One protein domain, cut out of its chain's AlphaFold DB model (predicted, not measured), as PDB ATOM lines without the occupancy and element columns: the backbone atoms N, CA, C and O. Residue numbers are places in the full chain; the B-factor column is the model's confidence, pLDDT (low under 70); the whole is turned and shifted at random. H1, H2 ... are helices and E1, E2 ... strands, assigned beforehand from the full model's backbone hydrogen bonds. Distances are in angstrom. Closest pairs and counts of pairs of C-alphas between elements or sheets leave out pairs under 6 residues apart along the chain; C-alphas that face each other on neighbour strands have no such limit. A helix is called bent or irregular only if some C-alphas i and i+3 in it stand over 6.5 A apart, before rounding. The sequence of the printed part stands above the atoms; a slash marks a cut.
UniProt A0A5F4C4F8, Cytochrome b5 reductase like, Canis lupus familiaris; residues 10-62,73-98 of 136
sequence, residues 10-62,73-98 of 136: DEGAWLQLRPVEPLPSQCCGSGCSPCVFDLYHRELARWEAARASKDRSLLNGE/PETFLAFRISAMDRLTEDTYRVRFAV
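What this domain is: This is residues 10 to 62 and 73 to 98 of the 136 residues of the protein "Cytochrome b5 reductase like" of Canis lupus familiaris (UniProt A0A5F4C4F8). Picture two separate groups at opposite ends of a long, thin model: at one end the long helix H2, with the short H3 folded back on its last part and the short H1 near it, and at the other end a hairpin of two strands, E1 and E2, away from the helices. The long link of residues 17 to 35 leads from H1 to the beginning of H2, which then runs back the opposite way to H1. The printed part has 79 residues, with three named helices and two named strands in the order H1, H2, H3, E1, E2; the sheet has the order E1 - E2, antiparallel, and the class is mixed, helices and strands. The whole is extended, with a radius of gyration of the C-alphas of 19.2 A, and its outline is a rod spanning 58 by 26 by 22 A.

How they stand to each other: Begin at the first printed residue with H1, residues 10 to 16, and compare it with H2, residues 36 to 53. The two are close but not clearly touching: their closest C-alphas, those of Trp 14 and Arg 51, are 6.9 A apart. They run opposite ways at a shallow tilt of 8 degrees. Next look at H3, residues 56 to 59, which touches H2, and H2 meets this touch with residues 46 to 50 alone; the closest C-alphas, those of Ala 50 and Leu 58, are 5.3 A apart. H1 and H3 are apart. In H1 and H2 every O i to N i+4 pair is within hydrogen-bond range, while H3, with 4 residues, is too short for such a pair and has its one O i to N i+3 pair within range. Past the cut you reach E1, residues 80 to 86, and E2, residues 92 to 97, a hairpin of antiparallel neighbour strands whose directions stand at 159 degrees. Among the C-alphas that face each other are those of Ile 81 and Phe 96, 4.4 A apart, and those of Arg 86 and Tyr 92, also 4.4 A. Check the backbone here: N 93 and O 85 are 2.7 A apart and N 95 and O 83 are 2.8 A apart, both within hydrogen-bond range. Both H1 and H2 are apart from E1 and from E2, and H3 is apart from E2.

Where its parts are: Find C-alpha 10 at (11.736, 4.493, 56.674); from there H1 runs from Asp 10 to Gln 16. H2 begins at C-alpha 36, at (5.418, 29.385, 43.921), and runs 26.0 A to Ser 53; it is the longest helix, and it is not bent. H3 goes from Arg 56 to Leu 59, 5.7 A from first to last C-alpha. E1 runs 17.7 A from Arg 80 to Arg 86, and E2 runs 16.4 A from Tyr 92 to C-alpha 97 at (-20.369, 35.628, 44.929).

The domain as a whole: Look for the two C-alphas farthest apart, those of Asp 10 and Thr 88, at 59.8 A. Residues 63 to 72 are not printed, and C-alphas 62 and 73 are 15.1 A apart across this cut, which falls in the link from H3 to E1. Of the links that are printed whole, H1 to H2 is long, with 19 residues, while H2 to H3 and E1 to E2 are tight. The mean pLDDT of the printed part is 82.3; look for values under 70 at residue 10, residues 61 to 62 and residues 73 to 75.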
ATOM      1  N   ASP A  10      11.562   3.128  56.172       67.12
ATOM      2  CA  ASP A  10      11.736   4.493  56.674       67.12
ATOM      3  C   ASP A  10      12.203   5.470  55.585       67.12
ATOM      4  O   ASP A  10      11.656   6.572  55.464       67.12
ATOM      5  N   GLU A  11      13.173   5.080  54.752       71.50
ATOM      6  CA  GLU A  11      13.639   5.905  53.627       71.50
ATOM      7  C   GLU A  11      12.518   6.152  52.603       71.50
ATOM      8  O   GLU A  11      12.339   7.278  52.121       71.50
ATOM      9  N   GLY A  12      11.696   5.133  52.327       79.69
ATOM     10  CA  GLY A  12      10.508   5.260  51.483       79.69
ATOM     11  C   GLY A  12       9.494   6.263  52.041       79.69
ATOM     12  O   GLY A  12       8.985   7.111  51.301       79.69
ATOM     13  N   ALA A  13       9.245   6.229  53.352       83.88
ATOM     14  CA  ALA A  13       8.324   7.147  54.014       83.88
ATOM     15  C   ALA A  13       8.789   8.612  53.937       83.88
ATOM     16  O   ALA A  13       7.972   9.509  53.715       83.88
ATOM     17  N   TRP A  14      10.093   8.881  54.063       84.44
ATOM     18  CA  TRP A  14      10.629  10.240  53.932       84.44
ATOM     19  C   TRP A  14      10.547  10.777  52.502       84.44
ATOM     20  O   TRP A  14      10.259  11.962  52.325       84.44
ATOM     21  N   LEU A  15      10.746   9.930  51.485       84.12
ATOM     22  CA  LEU A  15      10.614  10.319  50.075       84.12
ATOM     23  C   LEU A  15       9.185  10.748  49.717       84.12
ATOM     24  O   LEU A  15       9.019  11.708  48.970       84.12
ATOM     25  N   GLN A  16       8.170  10.088  50.280       84.31
ATOM     26  CA  GLN A  16       6.759  10.447  50.063       84.31
ATOM     27  C   GLN A  16       6.378  11.800  50.683       84.31
ATOM     28  O   GLN A  16       5.450  12.453  50.218       84.31
ATOM     29  N   LEU A  17       7.093  12.234  51.725       85.62
ATOM     30  CA  LEU A  17       6.862  13.514  52.401       85.62
ATOM     31  C   LEU A  17       7.602  14.687  51.744       85.62
ATOM     32  O   LEU A  17       7.434  15.829  52.172       85.62
ATOM     33  N   ARG A  18       8.450  14.422  50.742       88.12
ATOM     34  CA  ARG A  18       9.226  15.464  50.070       88.12
ATOM     35  C   ARG A  18       8.293  16.354  49.238       88.12
ATOM     36  O   ARG A  18       7.533  15.823  48.426       88.12
ATOM     37  N   PRO A  19       8.382  17.690  49.365       87.62
ATOM     38  CA  PRO A  19       7.635  18.605  48.511       87.62
ATOM     39  C   PRO A  19       7.935  18.355  47.032       87.62
ATOM     40  O   PRO A  19       9.081  18.107  46.650       87.62
ATOM     41  N   VAL A  20       6.899  18.426  46.200       88.19
ATOM     42  CA  VAL A  20       7.025  18.264  44.750       88.19
ATOM     43  C   VAL A  20       7.408  19.604  44.140       88.19
ATOM     44  O   VAL A  20       6.769  20.620  44.411       88.19
ATOM     45  N   GLU A  21       8.444  19.604  43.305       87.62
ATOM     46  CA  GLU A  21       8.882  20.816  42.621       87.62
ATOM     47  C   GLU A  21       7.777  21.341  41.682       87.62
ATOM     48  O   GLU A  21       7.246  20.578  40.864       87.62
ATOM     49  N   PRO A  22       7.403  22.630  41.784       85.12
ATOM     50  CA  PRO A  22       6.357  23.200  40.952       85.12
ATOM     51  C   PRO A  22       6.826  23.346  39.504       85.12
ATOM     52  O   PRO A  22       7.974  23.687  39.215       85.12
ATOM     53  N   LEU A  23       5.903  23.145  38.564       82.75
ATOM     54  CA  LEU A  23       6.192  23.349  37.147       82.75
ATOM     55  C   LEU A  23       6.355  24.849  36.837       82.75
ATOM     56  O   LEU A  23       5.621  25.668  37.397       82.75
ATOM     57  N   PRO A  24       7.193  25.236  35.857       80.81
ATOM     58  CA  PRO A  24       7.321  26.635  35.437       80.81
ATOM     59  C   PRO A  24       5.994  27.273  35.003       80.81
ATOM     60  O   PRO A  24       5.791  28.466  35.196       80.81
ATOM     61  N   SER A  25       5.060  26.479  34.470       78.81
ATOM     62  CA  SER A  25       3.710  26.919  34.090       78.81
ATOM     63  C   SER A  25       2.807  27.278  35.275       78.81
ATOM     64  O   SER A  25       1.782  27.930  35.085       78.81
ATOM     65  N   GLN A  26       3.163  26.862  36.494       76.50
ATOM     66  CA  GLN A  26       2.480  27.276  37.722       76.50
ATOM     67  C   GLN A  26       2.973  28.638  38.229       76.50
ATOM     68  O   GLN A  26       2.341  29.231  39.103       76.50
ATOM     69  N   CYS A  27       4.069  29.167  37.676       79.94
ATOM     70  CA  CYS A  27       4.553  30.505  37.984       79.94
ATOM     71  C   CYS A  27       3.780  31.570  37.187       79.94
ATOM     72  O   CYS A  27       3.650  31.483  35.970       79.94
ATOM     73  N   CYS A  28       3.326  32.625  37.876       75.31
ATOM     74  CA  CYS A  28       2.622  33.773  37.284       75.31
ATOM     75  C   CYS A  28       3.481  34.579  36.283       75.31
ATOM     76  O   CYS A  28       2.951  35.435  35.579       75.31
ATOM     77  N   GLY A  29       4.814  34.414  36.294       75.75
ATOM     78  CA  GLY A  29       5.765  35.185  35.476       75.75
ATOM     79  C   GLY A  29       5.801  36.694  35.758       75.75
ATOM     80  O   GLY A  29       6.526  37.427  35.097       75.75
ATOM     81  N   SER A  30       5.034  37.164  36.744       72.62
ATOM     82  CA  SER A  30       4.777  38.586  37.007       72.62
ATOM     83  C   SER A  30       5.586  39.142  38.188       72.62
ATOM     84  O   SER A  30       5.304  40.236  38.664       72.62
ATOM     85  N   GLY A  31       6.565  38.383  38.701       73.69
ATOM     86  CA  GLY A  31       7.379  38.787  39.856       73.69
ATOM     87  C   GLY A  31       6.630  38.773  41.198       73.69
ATOM     88  O   GLY A  31       6.926  39.578  42.076       73.69
ATOM     89  N   CYS A  32       5.638  37.889  41.350       73.88
ATOM     90  CA  CYS A  32       4.855  37.720  42.577       73.88
ATOM     91  C   CYS A  32       5.761  37.323  43.775       73.88
ATOM     92  O   CYS A  32       6.618  36.457  43.615       73.88
ATOM     93  N   SER A  33       5.556  37.903  44.971       72.62
ATOM     94  CA  SER A  33       6.249  37.516  46.218       72.62
ATOM     95  C   SER A  33       5.235  37.241  47.345       72.62
ATOM     96  O   SER A  33       4.439  38.136  47.658       72.62
ATOM     97  N   PRO A  34       5.232  36.042  47.964       73.94
ATOM     98  CA  PRO A  34       6.090  34.890  47.660       73.94
ATOM     99  C   PRO A  34       5.722  34.221  46.324       73.94
ATOM    100  O   PRO A  34       4.547  34.064  45.992       73.94
ATOM    101  N   CYS A  35       6.734  33.837  45.549       83.12
ATOM    102  CA  CYS A  35       6.594  33.040  44.334       83.12
ATOM    103  C   CYS A  35       6.254  31.581  44.687       83.12
ATOM    104  O   CYS A  35       6.593  31.105  45.768       83.12
ATOM    105  N   VAL A  36       5.649  30.835  43.756       84.62
ATOM    106  CA  VAL A  36       5.418  29.385  43.921       84.62
ATOM    107  C   VAL A  36       6.719  28.634  44.231       84.62
ATOM    108  O   VAL A  36       6.739  27.737  45.070       84.62
ATOM    109  N   PHE A  37       7.831  29.063  43.629       86.31
ATOM    110  CA  PHE A  37       9.150  28.524  43.938       86.31
ATOM    111  C   PHE A  37       9.603  28.901  45.353       86.31
ATOM    112  O   PHE A  37      10.209  28.068  46.016       86.31
ATOM    113  N   ASP A  38       9.292  30.094  45.861       86.94
ATOM    114  CA  ASP A  38       9.661  30.488  47.230       86.94
ATOM    115  C   ASP A  38       8.938  29.620  48.269       86.94
ATOM    116  O   ASP A  38       9.533  29.210  49.267       86.94
ATOM    117  N   LEU A  39       7.660  29.306  48.016       85.44
ATOM    118  CA  LEU A  39       6.878  28.387  48.846       85.44
ATOM    119  C   LEU A  39       7.508  26.988  48.839       85.44
ATOM    120  O   LEU A  39       7.781  26.446  49.909       85.44
ATOM    121  N   TYR A  40       7.835  26.466  47.654       88.69
ATOM    122  CA  TYR A  40       8.509  25.175  47.501       88.69
ATOM    123  C   TYR A  40       9.849  25.119  48.243       88.69
ATOM    124  O   TYR A  40      10.078  24.191  49.011       88.69
ATOM    125  N   HIS A  41      10.726  26.114  48.083       89.69
ATOM    126  CA  HIS A  41      12.027  26.119  48.765       89.69
ATOM    127  C   HIS A  41      11.876  26.182  50.290       89.69
ATOM    128  O   HIS A  41      12.642  25.549  51.016       89.69
ATOM    129  N   ARG A  42      10.871  26.909  50.793       89.31
ATOM    130  CA  ARG A  42      10.556  26.963  52.225       89.31
ATOM    131  C   ARG A  42      10.093  25.607  52.756       89.31
ATOM    132  O   ARG A  42      10.527  25.197  53.831       89.31
ATOM    133  N   GLU A  43       9.213  24.924  52.033       89.12
ATOM    134  CA  GLU A  43       8.754  23.578  52.391       89.12
ATOM    135  C   GLU A  43       9.885  22.553  52.290       89.12
ATOM    136  O   GLU A  43      10.037  21.722  53.184       89.12
ATOM    137  N   LEU A  44      10.722  22.646  51.253       90.69
ATOM    138  CA  LEU A  44      11.870  21.769  51.056       90.69
ATOM    139  C   LEU A  44      12.863  21.909  52.211       90.69
ATOM    140  O   LEU A  44      13.273  20.903  52.776       90.69
ATOM    141  N   ALA A  45      13.169  23.139  52.634       90.81
ATOM    142  CA  ALA A  45      14.039  23.388  53.781       90.81
ATOM    143  C   ALA A  45      13.476  22.794  55.087       90.81
ATOM    144  O   ALA A  45      14.224  22.226  55.886       90.81
ATOM    145  N   ARG A  46      12.154  22.877  55.304       88.56
ATOM    146  CA  ARG A  46      11.490  22.231  56.454       88.56
ATOM    147  C   ARG A  46      11.603  20.714  56.380       88.56
ATOM    148  O   ARG A  46      11.910  20.082  57.387       88.56
ATOM    149  N   TRP A  47      11.391  20.137  55.201       91.50
ATOM    150  CA  TRP A  47      11.520  18.699  54.991       91.50
ATOM    151  C   TRP A  47      12.954  18.208  55.202       91.50
ATOM    152  O   TRP A  47      13.158  17.209  55.889       91.50
ATOM    153  N   GLU A  48      13.956  18.928  54.696       90.38
ATOM    154  CA  GLU A  48      15.368  18.596  54.904       90.38
ATOM    155  C   GLU A  48      15.741  18.633  56.392       90.38
ATOM    156  O   GLU A  48      16.390  17.707  56.883       90.38
ATOM    157  N   ALA A  49      15.271  19.645  57.130       89.62
ATOM    158  CA  ALA A  49      15.485  19.762  58.573       89.62
ATOM    159  C   ALA A  49      14.773  18.654  59.375       89.62
ATOM    160  O   ALA A  49      15.365  18.072  60.289       89.62
ATOM    161  N   ALA A  50      13.527  18.331  59.008       89.19
ATOM    162  CA  ALA A  50      12.746  17.250  59.607       89.19
ATOM    163  C   ALA A  50      13.419  15.890  59.395       89.19
ATOM    164  O   ALA A  50      13.580  15.118  60.341       89.19
ATOM    165  N   ARG A  51      13.884  15.627  58.168       87.31
ATOM    166  CA  ARG A  51      14.585  14.392  57.813       87.31
ATOM    167  C   ARG A  51      15.927  14.276  58.532       87.31
ATOM    168  O   ARG A  51      16.235  13.214  59.061       87.31
ATOM    169  N   ALA A  52      16.701  15.362  58.608       88.38
ATOM    170  CA  ALA A  52      17.978  15.385  59.326       88.38
ATOM    171  C   ALA A  52      17.812  15.111  60.831       88.38
ATOM    172  O   ALA A  52      18.648  14.441  61.433       88.38
ATOM    173  N   SER A  53      16.715  15.589  61.423       86.19
ATOM    174  CA  SER A  53      16.409  15.406  62.849       86.19
ATOM    175  C   SER A  53      15.616  14.125  63.144       86.19
ATOM    176  O   SER A  53      15.357  13.831  64.309       86.19
ATOM    177  N   LYS A  54      15.203  13.377  62.106       84.69
ATOM    178  CA  LYS A  54      14.219  12.277  62.168       84.69
ATOM    179  C   LYS A  54      12.920  12.651  62.903       84.69
ATOM    180  O   LYS A  54      12.221  11.784  63.422       84.69
ATOM    181  N   ASP A  55      12.576  13.934  62.917       84.75
ATOM    182  CA  ASP A  55      11.418  14.465  63.627       84.75
ATOM    183  C   ASP A  55      10.377  14.966  62.625       84.75
ATOM    184  O   ASP A  55      10.503  16.036  62.028       84.75
ATOM    185  N   ARG A  56       9.321  14.167  62.437       81.88
ATOM    186  CA  ARG A  56       8.213  14.488  61.528       81.88
ATOM    187  C   ARG A  56       7.349  15.646  62.032       81.88
ATOM    188  O   ARG A  56       6.616  16.224  61.234       81.88
ATOM    189  N   SER A  57       7.429  16.013  63.312       81.06
ATOM    190  CA  SER A  57       6.648  17.127  63.862       81.06
ATOM    191  C   SER A  57       7.039  18.472  63.239       81.06
ATOM    192  O   SER A  57       6.183  19.336  63.069       81.06
ATOM    193  N   LEU A  58       8.289  18.600  62.779       79.56
ATOM    194  CA  LEU A  58       8.825  19.794  62.119       79.56
ATOM    195  C   LEU A  58       8.205  20.070  60.736       79.56
ATOM    196  O   LEU A  58       8.347  21.174  60.209       79.56
ATOM    197  N   LEU A  59       7.499  19.094  60.148       78.81
ATOM    198  CA  LEU A  59       6.750  19.273  58.899       78.81
ATOM    199  C   LEU A  59       5.439  20.045  59.105       78.81
ATOM    200  O   LEU A  59       4.967  20.703  58.177       78.81
ATOM    201  N   ASN A  60       4.871  20.016  60.315       71.38
ATOM    202  CA  ASN A  60       3.693  20.803  60.671       71.38
ATOM    203  C   ASN A  60       4.127  22.243  60.960       71.38
ATOM    204  O   ASN A  60       4.232  22.666  62.107       71.38
ATOM    205  N   GLY A  61       4.440  22.995  59.907       58.91
ATOM    206  CA  GLY A  61       4.744  24.410  60.048       58.91
ATOM    207  C   GLY A  61       3.545  25.149  60.631       58.91
ATOM    208  O   GLY A  61       2.447  25.055  60.089       58.91
ATOM    209  N   GLU A  62       3.762  25.903  61.709       52.19
ATOM    210  CA  GLU A  62       2.778  26.867  62.190       52.19
ATOM    211  C   GLU A  62       2.384  27.782  61.023       52.19
ATOM    212  O   GLU A  62       3.227  28.451  60.410       52.19
ATOM    213  N   PRO A  73      -2.611  31.073  49.517       69.62
ATOM    214  CA  PRO A  73      -1.659  31.154  48.407       69.62
ATOM    215  C   PRO A  73      -1.427  29.803  47.713       69.62
ATOM    216  O   PRO A  73      -0.933  29.759  46.590       69.62
ATOM    217  N   GLU A  74      -1.757  28.708  48.397       64.69
ATOM    218  CA  GLU A  74      -1.339  27.345  48.060       64.69
ATOM    219  C   GLU A  74      -2.450  26.536  47.367       64.69
ATOM    220  O   GLU A  74      -2.169  25.530  46.719       64.69
ATOM    221  N   THR A  75      -3.718  26.962  47.452       66.25
ATOM    222  CA  THR A  75      -4.853  26.232  46.871       66.25
ATOM    223  C   THR A  75      -5.823  27.129  46.105       66.25
ATOM    224  O   THR A  75      -6.198  28.224  46.520       66.25
ATOM    225  N   PHE A  76      -6.273  26.638  44.946       72.75
ATOM    226  CA  PHE A  76      -7.320  27.303  44.177       72.75
ATOM    227  C   PHE A  76      -8.681  27.085  44.838       72.75
ATOM    228  O   PHE A  76      -9.089  25.948  45.076       72.75
ATOM    229  N   LEU A  77      -9.420  28.174  45.057       73.25
ATOM    230  CA  LEU A  77     -10.791  28.125  45.552       73.25
ATOM    231  C   LEU A  77     -11.790  28.430  44.431       73.25
ATOM    232  O   LEU A  77     -11.649  29.408  43.698       73.25
ATOM    233  N   ALA A  78     -12.830  27.602  44.320       77.62
ATOM    234  CA  ALA A  78     -13.896  27.802  43.348       77.62
ATOM    235  C   ALA A  78     -14.877  28.896  43.806       77.62
ATOM    236  O   ALA A  78     -15.399  28.856  44.922       77.62
ATOM    237  N   PHE A  79     -15.184  29.835  42.908       76.69
ATOM    238  CA  PHE A  79     -16.186  30.881  43.114       76.69
ATOM    239  C   PHE A  79     -17.202  30.900  41.979       76.69
ATOM    240  O   PHE A  79     -16.874  30.639  40.822       76.69
ATOM    241  N   ARG A  80     -18.438  31.285  42.304       79.94
ATOM    242  CA  ARG A  80     -19.467  31.547  41.297       79.94
ATOM    243  C   ARG A  80     -19.401  33.004  40.859       79.94
ATOM    244  O   ARG A  80     -19.443  33.903  41.698       79.94
ATOM    245  N   ILE A  81     -19.371  33.243  39.555       84.19
ATOM    246  CA  ILE A  81     -19.543  34.585  38.995       84.19
ATOM    247  C   ILE A  81     -21.006  34.996  39.195       84.19
ATOM    248  O   ILE A  81     -21.917  34.302  38.753       84.19
ATOM    249  N   SER A  82     -21.245  36.100  39.902       86.12
ATOM    250  CA  SER A  82     -22.587  36.654  40.117       86.12
ATOM    251  C   SER A  82     -23.012  37.626  39.020       86.12
ATOM    252  O   SER A  82     -24.202  37.786  38.785       86.12
ATOM    253  N   ALA A  83     -22.054  38.315  38.399       85.94
ATOM    254  CA  ALA A  83     -22.315  39.245  37.306       85.94
ATOM    255  C   ALA A  83     -21.040  39.503  36.502       85.94
ATOM    256  O   ALA A  83     -19.932  39.418  37.033       85.94
ATOM    257  N   MET A  84     -21.216  39.871  35.238       88.44
ATOM    258  CA  MET A  84     -20.150  40.290  34.341       88.44
ATOM    259  C   MET A  84     -20.662  41.473  33.522       88.44
ATOM    260  O   MET A  84     -21.612  41.330  32.760       88.44
ATOM    261  N   ASP A  85     -20.052  42.638  33.712       90.44
ATOM    262  CA  ASP A  85     -20.432  43.880  33.048       90.44
ATOM    263  C   ASP A  85     -19.301  44.290  32.093       90.44
ATOM    264  O   ASP A  85     -18.154  44.417  32.523       90.44
ATOM    265  N   ARG A  86     -19.591  44.522  30.810       91.12
ATOM    266  CA  ARG A  86     -18.604  45.088  29.879       91.12
ATOM    267  C   ARG A  86     -18.519  46.605  30.087       91.12
ATOM    268  O   ARG A  86     -19.536  47.283  29.966       91.12
ATOM    269  N   LEU A  87     -17.335  47.126  30.409       92.19
ATOM    270  CA  LEU A  87     -17.106  48.558  30.652       92.19
ATOM    271  C   LEU A  87     -16.617  49.293  29.397       92.19
ATOM    272  O   LEU A  87     -17.065  50.403  29.127       92.19
ATOM    273  N   THR A  88     -15.727  48.665  28.629       93.62
ATOM    274  CA  THR A  88     -15.206  49.159  27.340       93.62
ATOM    275  C   THR A  88     -15.219  48.021  26.318       93.62
ATOM    276  O   THR A  88     -15.738  46.946  26.602       93.62
ATOM    277  N   GLU A  89     -14.677  48.223  25.118       92.00
ATOM    278  CA  GLU A  89     -14.560  47.155  24.114       92.00
ATOM    279  C   GLU A  89     -13.795  45.921  24.633       92.00
ATOM    280  O   GLU A  89     -14.202  44.784  24.386       92.00
ATOM    281  N   ASP A  90     -12.751  46.152  25.426       91.06
ATOM    282  CA  ASP A  90     -11.782  45.163  25.903       91.06
ATOM    283  C   ASP A  90     -11.763  44.980  27.433       91.06
ATOM    284  O   ASP A  90     -11.119  44.061  27.938       91.06
ATOM    285  N   THR A  91     -12.492  45.804  28.192       88.69
ATOM    286  CA  THR A  91     -12.503  45.760  29.661       88.69
ATOM    287  C   THR A  91     -13.824  45.232  30.201       88.69
ATOM    288  O   THR A  91     -14.902  45.775  29.938       88.69
ATOM    289  N   TYR A  92     -13.730  44.213  31.054       87.88
ATOM    290  CA  TYR A  92     -14.865  43.576  31.715       87.88
ATOM    291  C   TYR A  92     -14.725  43.667  33.236       87.88
ATOM    292  O   TYR A  92     -13.671  43.387  33.804       87.88
ATOM    293  N   ARG A  93     -15.818  44.016  33.916       88.69
ATOM    294  CA  ARG A  93     -15.948  43.961  35.369       88.69
ATOM    295  C   ARG A  93     -16.666  42.681  35.763       88.69
ATOM    296  O   ARG A  93     -17.865  42.539  35.537       88.69
ATOM    297  N   VAL A  94     -15.947  41.780  36.420       86.69
ATOM    298  CA  VAL A  94     -16.502  40.523  36.931       86.69
ATOM    299  C   VAL A  94     -16.760  40.645  38.429       86.69
ATOM    300  O   VAL A  94     -15.909  41.117  39.180       86.69
ATOM    301  N   ARG A  95     -17.945  40.227  38.876       86.88
ATOM    302  CA  ARG A  95     -18.321  40.148  40.291       86.88
ATOM    303  C   ARG A  95     -18.473  38.688  40.688       86.88
ATOM    304  O   ARG A  95     -19.176  37.939  40.013       86.88
ATOM    305  N   PHE A  96     -17.851  38.306  41.799       84.50
ATOM    306  CA  PHE A  96     -17.898  36.953  42.349       84.50
ATOM    307  C   PHE A  96     -18.780  36.919  43.596       84.50
ATOM    308  O   PHE A  96     -18.710  37.811  44.443       84.50
ATOM    309  N   ALA A  97     -19.599  35.878  43.723       83.06
ATOM    310  CA  ALA A  97     -20.369  35.628  44.929       83.06
ATOM    311  C   ALA A  97     -19.452  35.029  46.000       83.06
ATOM    312  O   ALA A  97     -18.957  33.911  45.853       83.06
ATOM    313  N   VAL A  98     -19.260  35.763  47.093       75.81
ATOM    314  CA  VAL A  98     -18.566  35.257  48.279       75.81
ATOM    315  C   VAL A  98     -19.605  34.609  49.209       75.81
ATOM    316  O   VAL A  98     -20.655  35.213  49.445       75.81
TER     317      VAL A  98